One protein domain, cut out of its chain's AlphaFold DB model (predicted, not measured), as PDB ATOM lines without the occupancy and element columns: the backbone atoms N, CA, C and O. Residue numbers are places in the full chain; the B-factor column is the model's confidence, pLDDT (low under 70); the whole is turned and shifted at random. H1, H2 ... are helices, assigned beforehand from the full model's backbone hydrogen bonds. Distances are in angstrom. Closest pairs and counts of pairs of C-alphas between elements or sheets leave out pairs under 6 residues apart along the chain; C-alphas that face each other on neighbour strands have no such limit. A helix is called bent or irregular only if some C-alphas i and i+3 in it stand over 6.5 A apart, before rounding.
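What this domain is: This is residues 23 to 207 of the 332 residues of an uncharacterized protein of Xanthomonadales bacterium (UniProt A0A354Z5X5). Look for a flat slab of helices with the long H3 near its middle: on one side H1 and H2 pack with H3 as an up-and-down bundle, three helices each running against the one before, and on the other side the bent H4 packs on H3. Beyond H3, H6 packs on H4b and H7 on H4a, H6 and H7 making a narrow V closed where H6 ends and H7 begins; the short H5 packs on H4b. The 185 printed residues have seven named helices, H1 to H7 in order, and no named strand: the class is all helix. The whole is compact, with a radius of gyration of the C-alphas of 17.9 A, and spans 56 by 50 by 22 A.

How they stand to each other: Start at H3, residues 81 to 106. H1, residues 23 to 43, touches it, the C-alphas of Leu 37 and Thr 91 being closest at 4.8 A, at a shallow tilt of 24 degrees, the same way. H2, residues 54 to 74, forms a hairpin with H3, touched by residues 81 to 92 of H3 alone; the closest C-alphas, of Met 73 and Leu 81, are 6.4 A apart. H4, residues 112 to 132, was assigned as one helix by its hydrogen bonds but is bent, C-alphas 119 and 122 being 7.3 A apart; its arms H4a, 112 to 119, and H4b, 122 to 132, stand at a steep tilt of 54 degrees. H3 touches H4a, closest at the C-alphas of Gly 97 and Thr 119, 4.3 A. H4b touches H6, residues 149 to 167, at a steep tilt of 41 degrees, closest at the C-alphas of Ala 127 and Thr 156, 5.6 A. H4b also touches H5, residues 134 to 137, closest at the C-alphas of Gly 130 and Ala 137, 5.1 A. H7, residues 185 to 203, touches H4a with residues 185 to 189 alone, closest at the C-alphas of Gly 113 and Leu 186, 4.5 A. H1 and H7 are apart. In H3, H4a, H4b, H6 and H7 every O i to N i+4 pair is within hydrogen-bond range, against 15 of 17 in H1 and 9 of 17 in H2; H5 is too short for such a pair.

Where its parts are: Find C-alpha 23 at (193.247, 250.703, 203.490), where H1 begins, 29.7 A long. H2 is 34.5 A long, H3 37.3 A, H6 26.3 A. H7 runs 26.7 A to C-alpha 203 at (230.240, 258.848, 215.010).

The domain as a whole: The C-alphas farthest apart, of Pro 23 and Pro 178, are 57.4 A apart. The printed part has no cut; the links H5 to H6 and H6 to H7 are long. Residues 45 to 47 and 205 to 207 have pLDDT under 70.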
ATOM      1  N   PRO A  23     192.512 250.570 202.227       70.94
ATOM      2  CA  PRO A  23     193.247 250.703 203.490       70.94
ATOM      3  C   PRO A  23     193.105 249.444 204.358       70.94
ATOM      4  O   PRO A  23     194.062 249.016 204.988       70.94
ATOM      5  N   ARG A  24     191.958 248.757 204.308       79.50
ATOM      6  CA  ARG A  24     191.740 247.488 205.024       79.50
ATOM      7  C   ARG A  24     192.724 246.379 204.624       79.50
ATOM      8  O   ARG A  24     193.146 245.624 205.494       79.50
ATOM      9  N   LEU A  25     193.118 246.298 203.348       81.44
ATOM     10  CA  LEU A  25     194.088 245.298 202.892       81.44
ATOM     11  C   LEU A  25     195.493 245.622 203.409       81.44
ATOM     12  O   LEU A  25     196.170 244.737 203.922       81.44
ATOM     13  N   ALA A  26     195.911 246.889 203.336       82.19
ATOM     14  CA  ALA A  26     197.214 247.312 203.844       82.19
ATOM     15  C   ALA A  26     197.353 247.054 205.356       82.19
ATOM     16  O   ALA A  26     198.419 246.652 205.819       82.19
ATOM     17  N   TRP A  27     196.271 247.231 206.119       83.62
ATOM     18  CA  TRP A  27     196.234 246.889 207.542       83.62
ATOM     19  C   TRP A  27     196.336 245.384 207.776       83.62
ATOM     20  O   TRP A  27     197.149 244.977 208.598       83.62
ATOM     21  N   ALA A  28     195.576 244.565 207.041       87.25
ATOM     22  CA  ALA A  28     195.646 243.108 207.158       87.25
ATOM     23  C   ALA A  28     197.049 242.572 206.822       87.25
ATOM     24  O   ALA A  28     197.611 241.790 207.580       87.25
ATOM     25  N   LEU A  29     197.658 243.045 205.732       88.31
ATOM     26  CA  LEU A  29     199.019 242.653 205.355       88.31
ATOM     27  C   LEU A  29     200.041 243.068 206.423       88.31
ATOM     28  O   LEU A  29     200.941 242.294 206.761       88.31
ATOM     29  N   ALA A  30     199.906 244.277 206.974       88.50
ATOM     30  CA  ALA A  30     200.812 244.767 208.004       88.50
ATOM     31  C   ALA A  30     200.663 243.983 209.313       88.50
ATOM     32  O   ALA A  30     201.668 243.565 209.882       88.50
ATOM     33  N   THR A  31     199.435 243.722 209.769       89.31
ATOM     34  CA  THR A  31     199.198 242.940 210.989       89.31
ATOM     35  C   THR A  31     199.668 241.501 210.831       89.31
ATOM     36  O   THR A  31     200.353 241.006 211.721       89.31
ATOM     37  N   THR A  32     199.410 240.849 209.692       90.75
ATOM     38  CA  THR A  32     199.945 239.508 209.413       90.75
ATOM     39  C   THR A  32     201.470 239.497 209.462       90.75
ATOM     40  O   THR A  32     202.045 238.623 210.102       90.75
ATOM     41  N   THR A  33     202.131 240.491 208.858       91.94
ATOM     42  CA  THR A  33     203.599 240.596 208.875       91.94
ATOM     43  C   THR A  33     204.138 240.808 210.291       91.94
ATOM     44  O   THR A  33     205.102 240.160 210.688       91.94
ATOM     45  N   ILE A  34     203.491 241.667 211.085       94.50
ATOM     46  CA  ILE A  34     203.858 241.909 212.488       94.50
ATOM     47  C   ILE A  34     203.704 240.633 213.326       94.50
ATOM     48  O   ILE A  34     204.558 240.342 214.162       94.50
ATOM     49  N   LEU A  35     202.650 239.848 213.080       95.62
ATOM     50  CA  LEU A  35     202.383 238.600 213.794       95.62
ATOM     51  C   LEU A  35     203.383 237.480 213.471       95.62
ATOM     52  O   LEU A  35     203.489 236.539 214.256       95.62
ATOM     53  N   LEU A  36     204.169 237.575 212.392       93.75
ATOM     54  CA  LEU A  36     205.182 236.562 212.077       93.75
ATOM     55  C   LEU A  36     206.222 236.412 213.192       93.75
ATOM     56  O   LEU A  36     206.627 235.294 213.488       93.75
ATOM     57  N   LEU A  37     206.642 237.506 213.838       93.56
ATOM     58  CA  LEU A  37     207.619 237.455 214.929       93.56
ATOM     59  C   LEU A  37     207.113 236.674 216.157       93.56
ATOM     60  O   LEU A  37     207.785 235.718 216.545       93.56
ATOM     61  N   PRO A  38     205.966 237.009 216.780       94.38
ATOM     62  CA  PRO A  38     205.462 236.232 217.906       94.38
ATOM     63  C   PRO A  38     205.105 234.798 217.507       94.38
ATOM     64  O   PRO A  38     205.370 233.890 218.286       94.38
ATOM     65  N   ILE A  39     204.584 234.555 216.296       92.88
ATOM     66  CA  ILE A  39     204.340 233.185 215.818       92.88
ATOM     67  C   ILE A  39     205.660 232.413 215.721       92.88
ATOM     68  O   ILE A  39     205.720 231.276 216.173       92.88
ATOM     69  N   ALA A  40     206.728 233.023 215.200       91.81
ATOM     70  CA  ALA A  40     208.045 232.400 215.128       91.81
ATOM     71  C   ALA A  40     208.573 232.029 216.517       91.81
ATOM     72  O   ALA A  40     208.987 230.887 216.719       91.81
ATOM     73  N   LEU A  41     208.486 232.955 217.476       90.31
ATOM     74  CA  LEU A  41     208.898 232.737 218.865       90.31
ATOM     75  C   LEU A  41     208.093 231.614 219.539       90.31
ATOM     76  O   LEU A  41     208.671 230.779 220.224       90.31
ATOM     77  N   LEU A  42     206.776 231.566 219.322       89.62
ATOM     78  CA  LEU A  42     205.897 230.530 219.880       89.62
ATOM     79  C   LEU A  42     206.043 229.177 219.171       89.62
ATOM     80  O   LEU A  42     205.803 228.134 219.774       89.62
ATOM     81  N   SER A  43     206.420 229.183 217.890       85.44
ATOM     82  CA  SER A  43     206.623 227.968 217.092       85.44
ATOM     83  C   SER A  43     207.911 227.228 217.438       85.44
ATOM     84  O   SER A  43     208.080 226.074 217.027       85.44
ATOM     85  N   ASP A  44     208.817 227.870 218.183       79.38
ATOM     86  CA  ASP A  44     210.038 227.238 218.655       79.38
ATOM     87  C   ASP A  44     209.736 226.270 219.805       79.38
ATOM     88  O   ASP A  44     209.985 226.516 220.981       79.38
ATOM     89  N   SER A  45     209.165 225.124 219.449       61.75
ATOM     90  CA  SER A  45     209.236 223.931 220.275       61.75
ATOM     91  C   SER A  45     210.667 223.405 220.190       61.75
ATOM     92  O   SER A  45     211.217 223.286 219.090       61.75
ATOM     93  N   SER A  46     211.260 223.073 221.336       61.38
ATOM     94  CA  SER A  46     212.634 222.593 221.596       61.38
ATOM     95  C   SER A  46     213.089 221.326 220.833       61.38
ATOM     96  O   SER A  46     214.041 220.656 221.214       61.38
ATOM     97  N   SER A  47     212.438 221.014 219.718       62.09
ATOM     98  CA  SER A  47     212.612 219.894 218.791       62.09
ATOM     99  C   SER A  47     213.972 219.796 218.079       62.09
ATOM    100  O   SER A  47     214.159 218.876 217.286       62.09
ATOM    101  N   GLY A  48     214.918 220.714 218.315       75.75
ATOM    102  CA  GLY A  48     216.241 220.687 217.669       75.75
ATOM    103  C   GLY A  48     216.213 220.902 216.147       75.75
ATOM    104  O   GLY A  48     217.145 220.502 215.445       75.75
ATOM    105  N   GLN A  49     215.143 221.510 215.624       85.31
ATOM    106  CA  GLN A  49     214.953 221.782 214.197       85.31
ATOM    107  C   GLN A  49     215.228 223.256 213.868       85.31
ATOM    108  O   GLN A  49     214.718 224.161 214.525       85.31
ATOM    109  N   GLY A  50     216.009 223.515 212.826       87.56
ATOM    110  CA  GLY A  50     216.161 224.827 212.210       87.56
ATOM    111  C   GLY A  50     215.067 225.093 211.174       87.56
ATOM    112  O   GLY A  50     214.225 224.246 210.882       87.56
ATOM    113  N   TRP A  51     215.084 226.275 210.563       90.69
ATOM    114  CA  TRP A  51     214.127 226.642 209.506       90.69
ATOM    115  C   TRP A  51     214.426 226.013 208.143       90.69
ATOM    116  O   TRP A  51     213.677 226.206 207.189       90.69
ATOM    117  N   PHE A  52     215.511 225.248 208.048       88.62
ATOM    118  CA  PHE A  52     215.832 224.431 206.880       88.62
ATOM    119  C   PHE A  52     215.308 222.993 206.992       88.62
ATOM    120  O   PHE A  52     215.507 222.202 206.076       88.62
ATOM    121  N   ASP A  53     214.631 222.648 208.090       86.06
ATOM    122  CA  ASP A  53     214.129 221.298 208.322       86.06
ATOM    123  C   ASP A  53     212.637 221.172 207.991       86.06
ATOM    124  O   ASP A  53     211.820 221.981 208.437       86.06
ATOM    125  N   GLY A  54     212.292 220.114 207.247       84.81
ATOM    126  CA  GLY A  54     210.934 219.624 206.969       84.81
ATOM    127  C   GLY A  54     209.824 220.691 206.987       84.81
ATOM    128  O   GLY A  54     209.784 221.541 206.098       84.81
ATOM    129  N   PRO A  55     208.909 220.670 207.977       83.19
ATOM    130  CA  PRO A  55     207.756 221.574 208.019       83.19
ATOM    131  C   PRO A  55     208.130 223.047 208.264       83.19
ATOM    132  O   PRO A  55     207.366 223.936 207.889       83.19
ATOM    133  N   ARG A  56     209.303 223.337 208.850       88.44
ATOM    134  CA  ARG A  56     209.757 224.715 209.110       88.44
ATOM    135  C   ARG A  56     210.239 225.423 207.836       88.44
ATOM    136  O   ARG A  56     210.326 226.648 207.836       88.44
ATOM    137  N   LEU A  57     210.437 224.700 206.726       90.56
ATOM    138  CA  LEU A  57     210.719 225.298 205.413       90.56
ATOM    139  C   LEU A  57     209.614 226.258 204.941       90.56
ATOM    140  O   LEU A  57     209.897 227.161 204.156       90.56
ATOM    141  N   ALA A  58     208.383 226.111 205.447       91.50
ATOM    142  CA  ALA A  58     207.260 226.999 205.145       91.50
ATOM    143  C   ALA A  58     207.479 228.459 205.598       91.50
ATOM    144  O   ALA A  58     206.815 229.362 205.086       91.50
ATOM    145  N   TRP A  59     208.438 228.721 206.495       93.00
ATOM    146  CA  TRP A  59     208.811 230.085 206.880       93.00
ATOM    147  C   TRP A  59     209.373 230.897 205.708       93.00
ATOM    148  O   TRP A  59     209.059 232.077 205.584       93.00
ATOM    149  N   TRP A  60     210.146 230.284 204.808       93.44
ATOM    150  CA  TRP A  60     210.753 230.983 203.670       93.44
ATOM    151  C   TRP A  60     209.734 231.585 202.694       93.44
ATOM    152  O   TRP A  60     209.822 232.789 202.436       93.44
ATOM    153  N   PRO A  61     208.742 230.831 202.171       94.44
ATOM    154  CA  PRO A  61     207.709 231.428 201.336       94.44
ATOM    155  C   PRO A  61     206.862 232.443 202.114       94.44
ATOM    156  O   PRO A  61     206.518 233.473 201.546       94.44
ATOM    157  N   ALA A  62     206.578 232.225 203.405       93.25
ATOM    158  CA  ALA A  62     205.833 233.192 204.217       93.25
ATOM    159  C   ALA A  62     206.567 234.543 204.346       93.25
ATOM    160  O   ALA A  62     205.967 235.597 204.136       93.25
ATOM    161  N   LEU A  63     207.875 234.520 204.622       94.56
ATOM    162  CA  LEU A  63     208.720 235.717 204.688       94.56
ATOM    163  C   LEU A  63     208.851 236.398 203.329       94.56
ATOM    164  O   LEU A  63     208.811 237.623 203.258       94.56
ATOM    165  N   LEU A  64     208.987 235.619 202.253       94.62
ATOM    166  CA  LEU A  64     209.051 236.155 200.897       94.62
ATOM    167  C   LEU A  64     207.748 236.872 200.530       94.62
ATOM    168  O   LEU A  64     207.791 238.002 200.055       94.62
ATOM    169  N   ILE A  65     206.595 236.252 200.794       94.00
ATOM    170  CA  ILE A  65     205.281 236.865 200.561       94.00
ATOM    171  C   ILE A  65     205.141 238.147 201.387       94.00
ATOM    172  O   ILE A  65     204.746 239.177 200.845       94.00
ATOM    173  N   ALA A  66     205.513 238.118 202.669       94.12
ATOM    174  CA  ALA A  66     205.464 239.295 203.530       94.12
ATOM    175  C   ALA A  66     206.385 240.422 203.033       94.12
ATOM    176  O   ALA A  66     205.960 241.576 202.983       94.12
ATOM    177  N   ALA A  67     207.604 240.103 202.585       94.12
ATOM    178  CA  ALA A  67     208.518 241.070 201.980       94.12
ATOM    179  C   ALA A  67     207.903 241.702 200.723       94.12
ATOM    180  O   ALA A  67     207.826 242.924 200.616       94.12
ATOM    181  N   LEU A  68     207.400 240.880 199.799       92.38
ATOM    182  CA  LEU A  68     206.770 241.338 198.558       92.38
ATOM    183  C   LEU A  68     205.462 242.111 198.796       92.38
ATOM    184  O   LEU A  68     205.064 242.901 197.943       92.38
ATOM    185  N   ALA A  69     204.816 241.931 199.951       91.25
ATOM    186  CA  ALA A  69     203.626 242.673 200.349       91.25
ATOM    187  C   ALA A  69     203.929 244.076 200.910       91.25
ATOM    188  O   ALA A  69     203.056 244.943 200.863       91.25
ATOM    189  N   LEU A  70     205.145 244.347 201.410       92.06
ATOM    190  CA  LEU A  70     205.498 245.660 201.981       92.06
ATOM    191  C   LEU A  70     205.330 246.824 200.981       92.06
ATOM    192  O   LEU A  70     204.756 247.846 201.364       92.06
ATOM    193  N   PRO A  71     205.751 246.723 199.700       91.94
ATOM    194  CA  PRO A  71     205.519 247.784 198.720       91.94
ATOM    195  C   PRO A  71     204.035 248.072 198.461       91.94
ATOM    196  O   PRO A  71     203.694 249.219 198.179       91.94
ATOM    197  N   ALA A  72     203.147 247.082 198.602       88.81
ATOM    198  CA  ALA A  72     201.705 247.280 198.427       88.81
ATOM    199  C   ALA A  72     201.096 248.178 199.524       88.81
ATOM    200  O   ALA A  72     200.048 248.780 199.324       88.81
ATOM    201  N   MET A  73     201.779 248.343 200.662       87.44
ATOM    202  CA  MET A  73     201.360 249.238 201.750       87.44
ATOM    203  C   MET A  73     201.750 250.710 201.513       87.44
ATOM    204  O   MET A  73     201.536 251.550 202.389       87.44
ATOM    205  N   ARG A  74     202.371 251.031 200.364       88.00
ATOM    206  CA  ARG A  74     202.760 252.404 199.998       88.00
ATOM    207  C   ARG A  74     201.559 253.257 199.593       88.00
ATOM    208  O   ARG A  74     201.576 254.460 199.843       88.00
ATOM    209  N   GLN A  75     200.555 252.663 198.948       84.25
ATOM    210  CA  GLN A  75     199.397 253.375 198.403       84.25
ATOM    211  C   GLN A  75     198.097 252.573 198.629       84.25
ATOM    212  O   GLN A  75     197.906 251.549 197.976       84.25
ATOM    213  N   PRO A  76     197.195 253.022 199.528       81.62
ATOM    214  CA  PRO A  76     197.364 254.155 200.444       81.62
ATOM    215  C   PRO A  76     198.473 253.887 201.474       81.62
ATOM    216  O   PRO A  76     198.681 252.746 201.883       81.62
ATOM    217  N   PHE A  77     199.181 254.939 201.894       85.25
ATOM    218  CA  PHE A  77     200.265 254.811 202.870       85.25
ATOM    219  C   PHE A  77     199.735 254.268 204.201       85.25
ATOM    220  O   PHE A  77     198.864 254.871 204.832       85.25
ATOM    221  N   SER A  78     200.280 253.135 204.641       87.12
ATOM    222  CA  SER A  78     199.974 252.556 205.948       87.12
ATOM    223  C   SER A  78     200.986 253.003 207.000       87.12
ATOM    224  O   SER A  78     202.185 252.766 206.858       87.12
ATOM    225  N   ALA A  79     200.501 253.544 208.120       89.25
ATOM    226  CA  ALA A  79     201.341 253.854 209.282       89.25
ATOM    227  C   ALA A  79     202.024 252.602 209.878       89.25
ATOM    228  O   ALA A  79     203.054 252.710 210.540       89.25
ATOM    229  N   LEU A  80     201.480 251.408 209.614       92.00
ATOM    230  CA  LEU A  80     202.031 250.135 210.082       92.00
ATOM    231  C   LEU A  80     203.178 249.602 209.209       92.00
ATOM    232  O   LEU A  80     203.783 248.598 209.578       92.00
ATOM    233  N   LEU A  81     203.515 250.261 208.093       94.12
ATOM    234  CA  LEU A  81     204.587 249.819 207.196       94.12
ATOM    235  C   LEU A  81     205.946 249.719 207.912       94.12
ATOM    236  O   LEU A  81     206.644 248.718 207.766       94.12
ATOM    237  N   GLY A  82     206.312 250.727 208.711       95.31
ATOM    238  CA  GLY A  82     207.559 250.717 209.486       95.31
ATOM    239  C   GLY A  82     207.622 249.554 210.488       95.31
ATOM    240  O   GLY A  82     208.551 248.747 210.412       95.31
ATOM    241  N   PRO A  83     206.625 249.410 211.386       96.00
ATOM    242  CA  PRO A  83     206.515 248.263 212.287       96.00
ATOM    243  C   PRO A  83     206.518 246.903 211.576       96.00
ATOM    244  O   PRO A  83     207.220 246.000 212.023       96.00
ATOM    245  N   ALA A  84     205.795 246.754 210.462       96.06
ATOM    246  CA  ALA A  84     205.772 245.520 209.675       96.06
ATOM    247  C   ALA A  84     207.148 245.194 209.085       96.06
ATOM    248  O   ALA A  84     207.601 244.055 209.170       96.06
ATOM    249  N   HIS A  85     207.850 246.193 208.547       96.69
ATOM    250  CA  HIS A  85     209.197 246.010 208.022       96.69
ATOM    251  C   HIS A  85     210.199 245.615 209.124       96.69
ATOM    252  O   HIS A  85     210.970 244.672 208.943       96.69
ATOM    253  N   ILE A  86     210.157 246.280 210.285       97.06
ATOM    254  CA  ILE A  86     210.989 245.918 211.444       97.06
ATOM    255  C   ILE A  86     210.671 244.492 211.905       97.06
ATOM    256  O   ILE A  86     211.592 243.701 212.101       97.06
ATOM    257  N   ALA A  87     209.389 244.150 212.058       97.00
ATOM    258  CA  ALA A  87     208.964 242.825 212.495       97.00
ATOM    259  C   ALA A  87     209.458 241.737 211.538       97.00
ATOM    260  O   ALA A  87     210.080 240.787 211.996       97.00
ATOM    261  N   LEU A  88     209.286 241.925 210.224       97.12
ATOM    262  CA  LEU A  88     209.781 241.003 209.202       97.12
ATOM    263  C   LEU A  88     211.288 240.748 209.339       97.12
ATOM    264  O   LEU A  88     211.732 239.599 209.334       97.12
ATOM    265  N   ALA A  89     212.074 241.815 209.486       97.38
ATOM    266  CA  ALA A  89     213.516 241.702 209.646       97.38
ATOM    267  C   ALA A  89     213.897 240.995 210.956       97.38
ATOM    268  O   ALA A  89     214.766 240.123 210.950       97.38
ATOM    269  N   MET A  90     213.222 241.308 212.066       96.94
ATOM    270  CA  MET A  90     213.439 240.623 213.343       96.94
ATOM    271  C   MET A  90     213.073 239.137 213.264       96.94
ATOM    272  O   MET A  90     213.812 238.308 213.793       96.94
ATOM    273  N   THR A  91     211.991 238.774 212.568       96.12
ATOM    274  CA  THR A  91     211.612 237.372 212.347       96.12
ATOM    275  C   THR A  91     212.675 236.640 211.535       96.12
ATOM    276  O   THR A  91     213.068 235.534 211.903       96.12
ATOM    277  N   LEU A  92     213.204 237.272 210.482       96.06
ATOM    278  CA  LEU A  92     214.303 236.719 209.693       96.06
ATOM    279  C   LEU A  92     215.569 236.522 210.539       96.06
ATOM    280  O   LEU A  92     216.170 235.452 210.486       96.06
ATOM    281  N   ALA A  93     215.967 237.519 211.337       96.56
ATOM    282  CA  ALA A  93     217.136 237.408 212.209       96.56
ATOM    283  C   ALA A  93     216.971 236.307 213.263       96.56
ATOM    284  O   ALA A  93     217.902 235.531 213.479       96.56
ATOM    285  N   PHE A  94     215.788 236.202 213.873       95.38
ATOM    286  CA  PHE A  94     215.468 235.144 214.826       95.38
ATOM    287  C   PHE A  94     215.589 233.754 214.188       95.38
ATOM    288  O   PHE A  94     216.325 232.904 214.688       95.38
ATOM    289  N   GLY A  95     214.932 233.534 213.048       94.44
ATOM    290  CA  GLY A  95     214.964 232.245 212.358       94.44
ATOM    291  C   GLY A  95     216.332 231.865 211.801       94.44
ATOM    292  O   GLY A  95     216.737 230.701 211.881       94.44
ATOM    293  N   ALA A  96     217.082 232.843 211.288       95.50
ATOM    294  CA  ALA A  96     218.469 232.653 210.879       95.50
ATOM    295  C   ALA A  96     219.351 232.271 212.075       95.50
ATOM    296  O   ALA A  96     220.167 231.360 211.960       95.50
ATOM    297  N   GLY A  97     219.156 232.915 213.232       95.38
ATOM    298  CA  GLY A  97     219.922 232.638 214.446       95.38
ATOM    299  C   GLY A  97     219.637 231.243 214.987       95.38
ATOM    300  O   GLY A  97     220.562 230.480 215.261       95.38
ATOM    301  N   LEU A  98     218.358 230.860 215.051       93.00
ATOM    302  CA  LEU A  98     217.932 229.511 215.425       93.00
ATOM    303  C   LEU A  98     218.521 228.452 214.485       93.00
ATOM    304  O   LEU A  98     219.087 227.459 214.941       93.00
ATOM    305  N   SER A  99     218.439 228.685 213.174       94.31
ATOM    306  CA  SER A  99     218.981 227.764 212.172       94.31
ATOM    307  C   SER A  99     220.493 227.622 212.298       94.31
ATOM    308  O   SER A  99     220.993 226.503 212.301       94.31
ATOM    309  N   LEU A 100     221.214 228.733 212.484       95.19
ATOM    310  CA  LEU A 100     222.662 228.720 212.670       95.19
ATOM    311  C   LEU A 100     223.057 227.938 213.926       95.19
ATOM    312  O   LEU A 100     223.960 227.109 213.861       95.19
ATOM    313  N   ARG A 101     222.351 228.130 215.048       94.56
ATOM    314  CA  ARG A 101     222.573 227.342 216.271       94.56
ATOM    315  C   ARG A 101     222.389 225.850 216.025       94.56
ATOM    316  O   ARG A 101     223.255 225.069 216.399       94.56
ATOM    317  N   VAL A 102     221.277 225.454 215.404       93.06
ATOM    318  CA  VAL A 102     220.987 224.042 215.111       93.06
ATOM    319  C   VAL A 102     222.063 223.451 214.203       93.06
ATOM    320  O   VAL A 102     222.542 222.348 214.458       93.06
ATOM    321  N   THR A 103     222.496 224.191 213.181       94.06
ATOM    322  CA  THR A 103     223.593 223.770 212.307       94.06
ATOM    323  C   THR A 103     224.897 223.592 213.083       94.06
ATOM    324  O   THR A 103     225.543 222.564 212.911       94.06
ATOM    325  N   LEU A 104     225.270 224.525 213.965       95.19
ATOM    326  CA  LEU A 104     226.482 224.390 214.782       95.19
ATOM    327  C   LEU A 104     226.435 223.148 215.675       95.19
ATOM    328  O   LEU A 104     227.384 222.368 215.674       95.19
ATOM    329  N   VAL A 105     225.304 222.900 216.344       94.12
ATOM    330  CA  VAL A 105     225.114 221.685 217.153       94.12
ATOM    331  C   VAL A 105     225.281 220.423 216.300       94.12
ATOM    332  O   VAL A 105     225.986 219.502 216.708       94.12
ATOM    333  N   ARG A 106     224.703 220.379 215.090       92.88
ATOM    334  CA  ARG A 106     224.854 219.238 214.161       92.88
ATOM    335  C   ARG A 106     226.289 219.022 213.690       92.88
ATOM    336  O   ARG A 106     226.666 217.889 213.413       92.88
ATOM    337  N   LEU A 107     227.079 220.089 213.604       94.56
ATOM    338  CA  LEU A 107     228.500 220.038 213.257       94.56
ATOM    339  C   LEU A 107     229.402 219.686 214.455       94.56
ATOM    340  O   LEU A 107     230.621 219.689 214.314       94.56
ATOM    341  N   GLY A 108     228.832 219.398 215.631       93.69
ATOM    342  CA  GLY A 108     229.591 219.116 216.854       93.69
ATOM    343  C   GLY A 108     230.154 220.365 217.542       93.69
ATOM    344  O   GLY A 108     230.956 220.251 218.466       93.69
ATOM    345  N   VAL A 109     229.734 221.561 217.120       95.69
ATOM    346  CA  VAL A 109     230.079 222.846 217.738       95.69
ATOM    347  C   VAL A 109     228.994 223.201 218.751       95.69
ATOM    348  O   VAL A 109     228.057 223.944 218.462       95.69
ATOM    349  N   ALA A 110     229.088 222.592 219.933       91.56
ATOM    350  CA  ALA A 110     228.064 222.677 220.975       91.56
ATOM    351  C   ALA A 110     228.416 223.626 222.135       91.56
ATOM    352  O   ALA A 110     227.568 223.840 223.001       91.56
ATOM    353  N   GLY A 111     229.621 224.211 222.147       94.69
ATOM    354  CA  GLY A 111     230.034 225.156 223.184       94.69
ATOM    355  C   GLY A 111     229.083 226.349 223.278       94.69
ATOM    356  O   GLY A 111     228.727 226.963 222.266       94.69
ATOM    357  N   ASP A 112     228.662 226.691 224.497       94.75
ATOM    358  CA  ASP A 112     227.675 227.750 224.744       94.75
ATOM    359  C   ASP A 112     228.124 229.112 224.184       94.75
ATOM    360  O   ASP A 112     227.285 229.881 223.712       94.75
ATOM    361  N   GLY A 113     229.434 229.377 224.124       95.12
ATOM    362  CA  GLY A 113     229.993 230.575 223.508       95.12
ATOM    363  C   GLY A 113     229.688 230.678 222.011       95.12
ATOM    364  O   GLY A 113     229.292 231.742 221.532       95.12
ATOM    365  N   TRP A 114     229.791 229.573 221.271       96.38
ATOM    366  CA  TRP A 114     229.429 229.531 219.852       96.38
ATOM    367  C   TRP A 114     227.924 229.681 219.640       96.38
ATOM    368  O   TRP A 114     227.485 230.432 218.766       96.38
ATOM    369  N   LEU A 115     227.122 229.001 220.463       95.75
ATOM    370  CA  LEU A 115     225.663 229.051 220.369       95.75
ATOM    371  C   LEU A 115     225.116 230.446 220.704       95.75
ATOM    372  O   LEU A 115     224.164 230.911 220.068       95.75
ATOM    373  N   ALA A 116     225.736 231.144 221.655       95.56
ATOM    374  CA  ALA A 116     225.421 232.531 221.977       95.56
ATOM    375  C   ALA A 116     225.648 233.447 220.765       95.56
ATOM    376  O   ALA A 116     224.742 234.189 220.375       95.56
ATOM    377  N   ILE A 117     226.807 233.335 220.105       95.38
ATOM    378  CA  ILE A 117     227.111 234.110 218.893       95.38
ATOM    379  C   ILE A 117     226.137 233.790 217.774       95.38
ATOM    380  O   ILE A 117     225.607 234.707 217.154       95.38
ATOM    381  N   ALA A 118     225.869 232.511 217.524       95.75
ATOM    382  CA  ALA A 118     224.942 232.103 216.478       95.75
ATOM    383  C   ALA A 118     223.552 232.727 216.659       95.75
ATOM    384  O   ALA A 118     222.922 233.117 215.680       95.75
ATOM    385  N   THR A 119     223.111 232.886 217.911       92.69
ATOM    386  CA  THR A 119     221.840 233.542 218.242       92.69
ATOM    387  C   THR A 119     221.840 235.023 217.854       92.69
ATOM    388  O   THR A 119     220.858 235.518 217.308       92.69
ATOM    389  N   VAL A 120     222.925 235.744 218.145       95.31
ATOM    390  CA  VAL A 120     222.970 237.210 218.020       95.31
ATOM    391  C   VAL A 120     223.531 237.695 216.681       95.31
ATOM    392  O   VAL A 120     223.275 238.828 216.276       95.31
ATOM    393  N   LEU A 121     224.287 236.864 215.964       97.25
ATOM    394  CA  LEU A 121     224.999 237.263 214.752       97.25
ATOM    395  C   LEU A 121     224.064 237.852 213.676       97.25
ATOM    396  O   LEU A 121     224.383 238.929 213.170       97.25
ATOM    397  N   PRO A 122     222.896 237.260 213.356       97.62
ATOM    398  CA  PRO A 122     221.974 237.864 212.390       97.62
ATOM    399  C   PRO A 122     221.446 239.230 212.838       97.62
ATOM    400  O   PRO A 122     221.332 240.144 212.023       97.62
ATOM    401  N   LEU A 123     221.188 239.411 214.137       97.69
ATOM    402  CA  LEU A 123     220.789 240.702 214.700       97.69
ATOM    403  C   LEU A 123     221.916 241.739 214.566       97.69
ATOM    404  O   LEU A 123     221.659 242.881 214.181       97.69
ATOM    405  N   ALA A 124     223.166 241.344 214.828       97.75
ATOM    406  CA  ALA A 124     224.333 242.203 214.636       97.75
ATOM    407  C   ALA A 124     224.511 242.602 213.161       97.75
ATOM    408  O   ALA A 124     224.811 243.760 212.865       97.75
ATOM    409  N   VAL A 125     224.251 241.680 212.226       98.06
ATOM    410  CA  VAL A 125     224.235 241.968 210.784       98.06
ATOM    411  C   VAL A 125     223.140 242.980 210.440       98.06
ATOM    412  O   VAL A 125     223.425 243.945 209.734       98.06
ATOM    413  N   LEU A 126     221.918 242.841 210.967       97.56
ATOM    414  CA  LEU A 126     220.849 243.828 210.749       97.56
ATOM    415  C   LEU A 126     221.190 245.212 211.313       97.56
ATOM    416  O   LEU A 126     220.890 246.227 210.676       97.56
ATOM    417  N   ALA A 127     221.827 245.270 212.485       97.25
ATOM    418  CA  ALA A 127     222.314 246.519 213.064       97.25
ATOM    419  C   ALA A 127     223.359 247.174 212.144       97.25
ATOM    420  O   ALA A 127     223.250 248.355 211.803       97.25
ATOM    421  N   LEU A 128     224.333 246.390 211.668       97.12
ATOM    422  CA  LEU A 128     225.392 246.859 210.777       97.12
ATOM    423  C   LEU A 128     224.850 247.308 209.413       97.12
ATOM    424  O   LEU A 128     225.281 248.340 208.901       97.12
ATOM    425  N   LEU A 129     223.893 246.578 208.836       97.00
ATOM    426  CA  LEU A 129     223.229 246.964 207.590       97.00
ATOM    427  C   LEU A 129     222.456 248.273 207.771       97.00
ATOM    428  O   LEU A 129     222.647 249.200 206.985       97.00
ATOM    429  N   GLY A 130     221.652 248.402 208.831       96.12
ATOM    430  CA  GLY A 130     220.917 249.638 209.126       96.12
ATOM    431  C   GLY A 130     221.840 250.841 209.352       96.12
ATOM    432  O   GLY A 130     221.512 251.974 208.981       96.12
ATOM    433  N   TRP A 131     223.026 250.604 209.916       95.25
ATOM    434  CA  TRP A 131     224.015 251.644 210.180       95.25
ATOM    435  C   TRP A 131     224.822 252.020 208.932       95.25
ATOM    436  O   TRP A 131     224.854 253.193 208.567       95.25
ATOM    437  N   ARG A 132     225.443 251.051 208.252       95.88
ATOM    438  CA  ARG A 132     226.433 251.285 207.185       95.88
ATOM    439  C   ARG A 132     225.870 251.169 205.767       95.88
ATOM    440  O   ARG A 132     226.453 251.727 204.842       95.88
ATOM    441  N   ARG A 133     224.771 250.438 205.565       96.19
ATOM    442  CA  ARG A 133     224.176 250.148 204.245       96.19
ATOM    443  C   ARG A 133     222.643 250.296 204.281       96.19
ATOM    444  O   ARG A 133     221.932 249.332 203.994       96.19
ATOM    445  N   PRO A 134     222.110 251.498 204.582       94.56
ATOM    446  CA  PRO A 134     220.673 251.696 204.795       94.56
ATOM    447  C   PRO A 134     219.808 251.338 203.577       94.56
ATOM    448  O   PRO A 134     218.659 250.957 203.754       94.56
ATOM    449  N   HIS A 135     220.351 251.393 202.357       94.56
ATOM    450  CA  HIS A 135     219.632 250.958 201.155       94.56
ATOM    451  C   HIS A 135     219.373 249.440 201.122       94.56
ATOM    452  O   HIS A 135     218.307 249.029 200.680       94.56
ATOM    453  N   TRP A 136     220.301 248.614 201.631       95.19
ATOM    454  CA  TRP A 136     220.091 247.163 201.763       95.19
ATOM    455  C   TRP A 136     219.150 246.847 202.920       95.19
ATOM    456  O   TRP A 136     218.232 246.056 202.755       95.19
ATOM    457  N   ALA A 137     219.352 247.493 204.074       95.31
ATOM    458  CA  ALA A 137     218.479 247.309 205.236       95.31
ATOM    459  C   ALA A 137     217.039 247.760 204.968       95.31
ATOM    460  O   ALA A 137     216.108 247.228 205.551       95.31
ATOM    461  N   GLY A 138     216.873 248.759 204.102       93.62
ATOM    462  CA  GLY A 138     215.587 249.315 203.725       93.62
ATOM    463  C   GLY A 138     214.807 248.485 202.710       93.62
ATOM    464  O   GLY A 138     213.621 248.750 202.522       93.62
ATOM    465  N   TRP A 139     215.438 247.526 202.026       93.44
ATOM    466  CA  TRP A 139     214.772 246.734 200.994       93.44
ATOM    467  C   TRP A 139     213.608 245.927 201.596       93.44
ATOM    468  O   TRP A 139     213.793 245.304 202.639       93.44
ATOM    469  N   PRO A 140     212.415 245.907 200.968       93.38
ATOM    470  CA  PRO A 140     212.071 246.398 199.623       93.38
ATOM    471  C   PRO A 140     211.516 247.833 199.579       93.38
ATOM    472  O   PRO A 140     211.112 248.318 198.524       93.38
ATOM    473  N   VAL A 141     211.490 248.540 200.708       94.00
ATOM    474  CA  VAL A 141     210.955 249.904 200.844       94.00
ATOM    475  C   VAL A 141     212.045 250.936 201.159       94.00
ATOM    476  O   VAL A 141     211.850 251.831 201.980       94.00
ATOM    477  N   ALA A 142     213.192 250.823 200.480       94.25
ATOM    478  CA  ALA A 142     214.421 251.538 200.831       94.25
ATOM    479  C   ALA A 142     214.274 253.067 200.863       94.25
ATOM    480  O   ALA A 142     214.841 253.708 201.745       94.25
ATOM    481  N   ASP A 143     213.453 253.632 199.978       94.00
ATOM    482  CA  ASP A 143     213.199 255.078 199.898       94.00
ATOM    483  C   ASP A 143     212.504 255.631 201.155       94.00
ATOM    484  O   ASP A 143     212.689 256.787 201.522       94.00
ATOM    485  N   LEU A 144     211.713 254.793 201.837       93.62
ATOM    486  CA  LEU A 144     210.937 255.158 203.027       93.62
ATOM    487  C   LEU A 144     211.653 254.789 204.335       93.62
ATOM    488  O   LEU A 144     211.336 255.339 205.389       93.62
ATOM    489  N   PHE A 145     212.650 253.901 204.269       96.06
ATOM    490  CA  PHE A 145     213.412 253.423 205.425       96.06
ATOM    491  C   PHE A 145     213.995 254.527 206.328       96.06
ATOM    492  O   PHE A 145     213.965 254.342 207.550       96.06
ATOM    493  N   PRO A 146     214.474 255.684 205.813       96.06
ATOM    494  CA  PRO A 146     214.941 256.770 206.672       96.06
ATOM    495  C   PRO A 146     213.926 257.206 207.740       96.06
ATOM    496  O   PRO A 146     214.346 257.607 208.823       96.06
ATOM    497  N   GLY A 147     212.618 257.058 207.485       95.56
ATOM    498  CA  GLY A 147     211.551 257.451 208.412       95.56
ATOM    499  C   GLY A 147     211.489 256.644 209.716       95.56
ATOM    500  O   GLY A 147     211.013 257.160 210.722       95.56
ATOM    501  N   TRP A 148     211.995 255.407 209.741       96.44
ATOM    502  CA  TRP A 148     212.019 254.559 210.947       96.44
ATOM    503  C   TRP A 148     213.395 253.946 211.239       96.44
ATOM    504  O   TRP A 148     213.533 253.094 212.120       96.44
ATOM    505  N   ARG A 149     214.442 254.396 210.540       96.19
ATOM    506  CA  ARG A 149     215.824 253.935 210.738       96.19
ATOM    507  C   ARG A 149     216.323 254.153 212.169       96.19
ATOM    508  O   ARG A 149     217.046 253.310 212.689       96.19
ATOM    509  N   SER A 150     215.939 255.253 212.816       95.31
ATOM    510  CA  SER A 150     216.297 255.522 214.217       95.31
ATOM    511  C   SER A 150     215.700 254.480 215.168       95.31
ATOM    512  O   SER A 150     216.408 253.974 216.032       95.31
ATOM    513  N   ILE A 151     214.435 254.100 214.961       97.00
ATOM    514  CA  ILE A 151     213.750 253.050 215.729       97.00
ATOM    515  C   ILE A 151     214.419 251.696 215.480       97.00
ATOM    516  O   ILE A 151     214.693 250.969 216.429       97.00
ATOM    517  N   TRP A 152     214.744 251.374 214.224       97.25
ATOM    518  CA  TRP A 152     215.484 250.159 213.869       97.25
ATOM    519  C   TRP A 152     216.828 250.065 214.601       97.25
ATOM    520  O   TRP A 152     217.139 249.043 215.215       97.25
ATOM    521  N   LEU A 153     217.636 251.130 214.544       96.06
ATOM    522  CA  LEU A 153     218.940 251.181 215.207       96.06
ATOM    523  C   LEU A 153     218.791 251.127 216.730       96.06
ATOM    524  O   LEU A 153     219.515 250.380 217.377       96.06
ATOM    525  N   GLY A 154     217.820 251.846 217.299       96.00
ATOM    526  CA  GLY A 154     217.528 251.806 218.732       96.00
ATOM    527  C   GLY A 154     217.117 250.413 219.210       96.00
ATOM    528  O   GLY A 154     217.649 249.925 220.206       96.00
ATOM    529  N   LEU A 155     216.230 249.737 218.475       97.31
ATOM    530  CA  LEU A 155     215.778 248.384 218.795       97.31
ATOM    531  C   LEU A 155     216.926 247.374 218.698       97.31
ATOM    532  O   LEU A 155     217.170 246.625 219.641       97.31
ATOM    533  N   THR A 156     217.655 247.376 217.579       97.44
ATOM    534  CA  THR A 156     218.780 246.452 217.378       97.44
ATOM    535  C   THR A 156     219.893 246.687 218.397       97.44
ATOM    536  O   THR A 156     220.361 245.726 219.000       97.44
ATOM    537  N   ALA A 157     220.259 247.939 218.682       96.00
ATOM    538  CA  ALA A 157     221.225 248.272 219.729       96.00
ATOM    539  C   ALA A 157     220.753 247.837 221.125       96.00
ATOM    540  O   ALA A 157     221.555 247.318 221.896       96.00
ATOM    541  N   SER A 158     219.464 247.990 221.445       97.12
ATOM    542  CA  SER A 158     218.914 247.563 222.741       97.12
ATOM    543  C   SER A 158     218.974 246.047 222.910       97.12
ATOM    544  O   SER A 158     219.390 245.559 223.956       97.12
ATOM    545  N   LEU A 159     218.613 245.294 221.869       97.50
ATOM    546  CA  LEU A 159     218.683 243.834 221.882       97.50
ATOM    547  C   LEU A 159     220.135 243.330 221.929       97.50
ATOM    548  O   LEU A 159     220.427 242.381 222.652       97.50
ATOM    549  N   LEU A 160     221.061 243.991 221.225       97.88
ATOM    550  CA  LEU A 160     222.498 243.712 221.330       97.88
ATOM    551  C   LEU A 160     223.045 244.043 222.725       97.88
ATOM    552  O   LEU A 160     223.855 243.286 223.250       97.88
ATOM    553  N   GLY A 161     222.588 245.132 223.346       96.88
ATOM    554  CA  GLY A 161     222.920 245.480 224.728       96.88
ATOM    555  C   GLY A 161     222.379 244.460 225.733       96.88
ATOM    556  O   GLY A 161     223.085 244.082 226.664       96.88
ATOM    557  N   LEU A 162     221.163 243.953 225.510       97.38
ATOM    558  CA  LEU A 162     220.583 242.877 226.314       97.38
ATOM    559  C   LEU A 162     221.372 241.572 226.161       97.38
ATOM    560  O   LEU A 162     221.629 240.907 227.161       97.38
ATOM    561  N   PHE A 163     221.788 241.227 224.939       97.12
ATOM    562  CA  PHE A 163     222.694 240.104 224.694       97.12
ATOM    563  C   PHE A 163     224.035 240.300 225.401       97.12
ATOM    564  O   PHE A 163     224.527 239.381 226.045       97.12
ATOM    565  N   TRP A 164     224.623 241.494 225.303       97.75
ATOM    566  CA  TRP A 164     225.880 241.798 225.974       97.75
ATOM    567  C   TRP A 164     225.744 241.602 227.486       97.75
ATOM    568  O   TRP A 164     226.583 240.944 228.086       97.75
ATOM    569  N   TRP A 165     224.649 242.083 228.088       97.56
ATOM    570  CA  TRP A 165     224.361 241.892 229.509       97.56
ATOM    571  C   TRP A 165     224.169 240.418 229.882       97.56
ATOM    572  O   TRP A 165     224.786 239.943 230.830       97.56
ATOM    573  N   SER A 166     223.331 239.677 229.151       97.06
ATOM    574  CA  SER A 166     223.065 238.267 229.458       97.06
ATOM    575  C   SER A 166     224.284 237.375 229.212       97.06
ATOM    576  O   SER A 166     224.526 236.441 229.975       97.06
ATOM    577  N   GLY A 167     225.108 237.706 228.214       96.69
ATOM    578  CA  GLY A 167     226.354 237.013 227.899       96.69
ATOM    579  C   GLY A 167     227.381 237.049 229.033       96.69
ATOM    580  O   GLY A 167     228.197 236.136 229.140       96.69
ATOM    581  N   GLN A 168     227.296 238.025 229.943       96.81
ATOM    582  CA  GLN A 168     228.137 238.092 231.144       96.81
ATOM    583  C   GLN A 168     227.965 236.883 232.080       96.81
ATOM    584  O   GLN A 168     228.858 236.605 232.879       96.81
ATOM    585  N   PHE A 169     226.835 236.177 231.981       96.25
ATOM    586  CA  PHE A 169     226.466 235.056 232.847       96.25
ATOM    587  C   PHE A 169     226.667 233.680 232.191       96.25
ATOM    588  O   PHE A 169     226.367 232.660 232.813       96.25
ATOM    589  N   LEU A 170     227.173 233.631 230.956       96.69
ATOM    590  CA  LEU A 170     227.486 232.386 230.248       96.69
ATOM    591  C   LEU A 170     228.899 231.892 230.593       96.69
ATOM    592  O   LEU A 170     229.773 232.699 230.910       96.69
ATOM    593  N   ALA A 171     229.125 230.577 230.514       96.00
ATOM    594  CA  ALA A 171     230.408 229.952 230.850       96.00
ATOM    595  C   ALA A 171     231.447 230.129 229.730       96.00
ATOM    596  O   ALA A 171     232.655 230.162 229.984       96.00
ATOM    597  N   GLY A 172     230.989 230.306 228.488       96.06
ATOM    598  CA  GLY A 172     231.845 230.625 227.346       96.06
ATOM    599  C   GLY A 172     232.725 229.459 226.898       96.06
ATOM    600  O   GLY A 172     233.858 229.679 226.472       96.06
ATOM    601  N   ASP A 173     232.216 228.235 227.014       95.75
ATOM    602  CA  ASP A 173     232.777 227.048 226.393       95.75
ATOM    603  C   ASP A 173     232.996 227.266 224.887       95.75
ATOM    604  O   ASP A 173     232.196 227.876 224.170       95.75
ATOM    605  N   SER A 174     234.148 226.783 224.432       95.62
ATOM    606  CA  SER A 174     234.680 226.963 223.083       95.62
ATOM    607  C   SER A 174     234.712 225.670 222.276       95.62
ATOM    608  O   SER A 174     235.172 225.709 221.131       95.62
ATOM    609  N   THR A 175     234.215 224.552 222.829       94.62
ATOM    610  CA  THR A 175     234.190 223.256 222.137       94.62
ATOM    611  C   THR A 175     233.668 223.387 220.697       94.62
ATOM    612  O   THR A 175     232.627 224.014 220.462       94.62
ATOM    613  N   PRO A 176     234.398 222.840 219.700       94.19
ATOM    614  CA  PRO A 176     235.535 221.911 219.809       94.19
ATOM    615  C   PRO A 176     236.922 222.575 219.904       94.19
ATOM    616  O   PRO A 176     237.922 221.867 220.016       94.19
ATOM    617  N   LEU A 177     237.020 223.904 219.814       94.31
ATOM    618  CA  LEU A 177     238.309 224.594 219.900       94.31
ATOM    619  C   LEU A 177     238.817 224.645 221.349       94.31
ATOM    620  O   LEU A 177     238.008 224.691 222.280       94.31
ATOM    621  N   PRO A 178     240.150 224.685 221.556       93.50
ATOM    622  CA  PRO A 178     240.707 224.903 222.881       93.50
ATOM    623  C   PRO A 178     240.259 226.262 223.419       93.50
ATOM    624  O   PRO A 178     240.291 227.276 222.715       93.50
ATOM    625  N   TRP A 179     239.855 226.280 224.685       95.56
ATOM    626  CA  TRP A 179     239.471 227.513 225.350       95.56
ATOM    627  C   TRP A 179     240.708 228.372 225.638       95.56
ATOM    628  O   TRP A 179     241.682 227.905 226.230       95.56
ATOM    629  N   LEU A 180     240.663 229.643 225.233       95.44
ATOM    630  CA  LEU A 180     241.706 230.630 225.502       95.44
ATOM    631  C   LEU A 180     241.095 231.874 226.174       95.44
ATOM    632  O   LEU A 180     240.049 232.360 225.717       95.44
ATOM    633  N   PRO A 181     241.742 232.439 227.216       94.12
ATOM    634  CA  PRO A 181     241.302 233.694 227.819       94.12
ATOM    635  C   PRO A 181     241.186 234.805 226.776       94.12
ATOM    636  O   PRO A 181     242.096 234.980 225.968       94.12
ATOM    637  N   LEU A 182     240.084 235.564 226.798       94.19
ATOM    638  CA  LEU A 182     239.795 236.693 225.897       94.19
ATOM    639  C   LEU A 182     239.644 236.350 224.401       94.19
ATOM    640  O   LEU A 182     239.167 237.189 223.641       94.19
ATOM    641  N   LEU A 183     240.028 235.144 223.977       95.88
ATOM    642  CA  LEU A 183     239.975 234.685 222.587       95.88
ATOM    643  C   LEU A 183     238.912 233.608 222.349       95.88
ATOM    644  O   LEU A 183     238.707 233.196 221.209       95.88
ATOM    645  N   ASN A 184     238.220 233.162 223.400       95.00
ATOM    646  CA  ASN A 184     237.024 232.350 223.227       95.00
ATOM    647  C   ASN A 184     235.937 233.151 222.488       95.00
ATOM    648  O   ASN A 184     235.896 234.383 222.582       95.00
ATOM    649  N   PRO A 185     235.023 232.466 221.782       96.25
ATOM    650  CA  PRO A 185     234.025 233.126 220.952       96.25
ATOM    651  C   PRO A 185     233.195 234.156 221.736       96.25
ATOM    652  O   PRO A 185     232.978 235.273 221.260       96.25
ATOM    653  N   LEU A 186     232.754 233.802 222.947       97.25
ATOM    654  CA  LEU A 186     231.921 234.674 223.773       97.25
ATOM    655  C   LEU A 186     232.649 235.973 224.143       97.25
ATOM    656  O   LEU A 186     232.085 237.049 223.965       97.25
ATOM    657  N   ASP A 187     233.901 235.893 224.606       96.75
ATOM    658  CA  ASP A 187     234.706 237.083 224.910       96.75
ATOM    659  C   ASP A 187     234.871 237.988 223.696       96.75
ATOM    660  O   ASP A 187     234.669 239.199 223.801       96.75
ATOM    661  N   LEU A 188     235.184 237.410 222.535       96.94
ATOM    662  CA  LEU A 188     235.326 238.175 221.301       96.94
ATOM    663  C   LEU A 188     234.031 238.912 220.951       96.94
ATOM    664  O   LEU A 188     234.081 240.082 220.573       96.94
ATOM    665  N   ALA A 189     232.873 238.273 221.128       96.81
ATOM    666  CA  ALA A 189     231.576 238.897 220.891       96.81
ATOM    667  C   ALA A 189     231.270 240.029 221.886       96.81
ATOM    668  O   ALA A 189     230.806 241.096 221.477       96.81
ATOM    669  N   LEU A 190     231.563 239.839 223.176       97.56
ATOM    670  CA  LEU A 190     231.352 240.855 224.214       97.56
ATOM    671  C   LEU A 190     232.272 242.070 224.018       97.56
ATOM    672  O   LEU A 190     231.821 243.216 224.118       97.56
ATOM    673  N   ILE A 191     233.541 241.833 223.676       96.56
ATOM    674  CA  ILE A 191     234.516 242.880 223.346       96.56
ATOM    675  C   ILE A 191     234.097 243.611 222.065       96.56
ATOM    676  O   ILE A 191     234.079 244.844 222.040       96.56
ATOM    677  N   ALA A 192     233.705 242.882 221.015       96.44
ATOM    678  CA  ALA A 192     233.213 243.474 219.773       96.44
ATOM    679  C   ALA A 192     231.951 244.319 219.999       96.44
ATOM    680  O   ALA A 192     231.826 245.385 219.398       96.44
ATOM    681  N   GLY A 193     231.056 243.899 220.899       95.56
ATOM    682  CA  GLY A 193     229.885 244.672 221.311       95.56
ATOM    683  C   GLY A 193     230.258 246.018 221.937       95.56
ATOM    684  O   GLY A 193     229.750 247.055 221.503       95.56
ATOM    685  N   LEU A 194     231.202 246.028 222.888       94.94
ATOM    686  CA  LEU A 194     231.714 247.267 223.491       94.94
ATOM    687  C   LEU A 194     232.383 248.176 222.455       94.94
ATOM    688  O   LEU A 194     232.106 249.374 222.416       94.94
ATOM    689  N   ILE A 195     233.236 247.619 221.591       94.88
ATOM    690  CA  ILE A 195     233.906 248.384 220.530       94.88
ATOM    691  C   ILE A 195     232.872 248.971 219.563       94.88
ATOM    692  O   ILE A 195     232.932 250.161 219.255       94.88
ATOM    693  N   GLY A 196     231.904 248.172 219.111       94.06
ATOM    694  CA  GLY A 196     230.847 248.602 218.198       94.06
ATOM    695  C   GLY A 196     230.014 249.743 218.775       94.06
ATOM    696  O   GLY A 196     229.823 250.759 218.107       94.06
ATOM    697  N   ALA A 197     229.598 249.625 220.038       92.50
ATOM    698  CA  ALA A 197     228.877 250.686 220.736       92.50
ATOM    699  C   ALA A 197     229.735 251.956 220.911       92.50
ATOM    700  O   ALA A 197     229.229 253.067 220.744       92.50
ATOM    701  N   ALA A 198     231.041 251.820 221.166       90.44
ATOM    702  CA  ALA A 198     231.945 252.960 221.292       90.44
ATOM    703  C   ALA A 198     232.141 253.681 219.949       90.44
ATOM    704  O   ALA A 198     232.128 254.911 219.900       90.44
ATOM    705  N   VAL A 199     232.289 252.938 218.847       92.12
ATOM    706  CA  VAL A 199     232.387 253.513 217.495       92.12
ATOM    707  C   VAL A 199     231.083 254.217 217.118       92.12
ATOM    708  O   VAL A 199     231.130 255.364 216.675       92.12
ATOM    709  N   ALA A 200     229.930 253.584 217.351       89.75
ATOM    710  CA  ALA A 200     228.626 254.172 217.053       89.75
ATOM    711  C   ALA A 200     228.413 255.503 217.792       89.75
ATOM    712  O   ALA A 200     228.013 256.495 217.181       89.75
ATOM    713  N   LEU A 201     228.753 255.550 219.083       86.50
ATOM    714  CA  LEU A 201     228.648 256.754 219.905       86.50
ATOM    715  C   LEU A 201     229.556 257.889 219.408       86.50
ATOM    716  O   LEU A 201     229.123 259.040 219.334       86.50
ATOM    717  N   ARG A 202     230.804 257.566 219.042       85.56
ATOM    718  CA  ARG A 202     231.768 258.547 218.520       85.56
ATOM    719  C   ARG A 202     231.308 259.164 217.203       85.56
ATOM    720  O   ARG A 202     231.470 260.365 217.019       85.56
ATOM    721  N   GLU A 203     230.741 258.364 216.303       86.69
ATOM    722  CA  GLU A 203     230.240 258.848 215.010       86.69
ATOM    723  C   GLU A 203     229.026 259.780 215.152       86.69
ATOM    724  O   GLU A 203     228.859 260.685 214.342       86.69
ATOM    725  N   HIS A 204     228.204 259.610 216.192       79.88
ATOM    726  CA  HIS A 204     227.003 260.427 216.412       79.88
ATOM    727  C   HIS A 204     227.280 261.712 217.213       79.88
ATOM    728  O   HIS A 204     226.348 262.354 217.692       79.88
ATOM    729  N   GLY A 205     228.552 262.092 217.384       65.88
ATOM    730  CA  GLY A 205     228.936 263.318 218.092       65.88
ATOM    731  C   GLY A 205     228.622 263.297 219.591       65.88
ATOM    732  O   GLY A 205     228.686 264.336 220.244       65.88
ATOM    733  N   GLY A 206     228.299 262.129 220.154       60.88
ATOM    734  CA  GLY A 206     228.051 261.962 221.577       60.88
ATOM    735  C   GLY A 206     229.354 262.059 222.361       60.88
ATOM    736  O   GLY A 206     229.942 261.041 222.722       60.88
ATOM    737  N   THR A 207     229.816 263.277 222.655       54.06
ATOM    738  CA  THR A 207     230.782 263.493 223.735       54.06
ATOM    739  C   THR A 207     230.045 263.183 225.026       54.06
ATOM    740  O   THR A 207     229.331 264.023 225.568       54.06
TER     741      THR A 207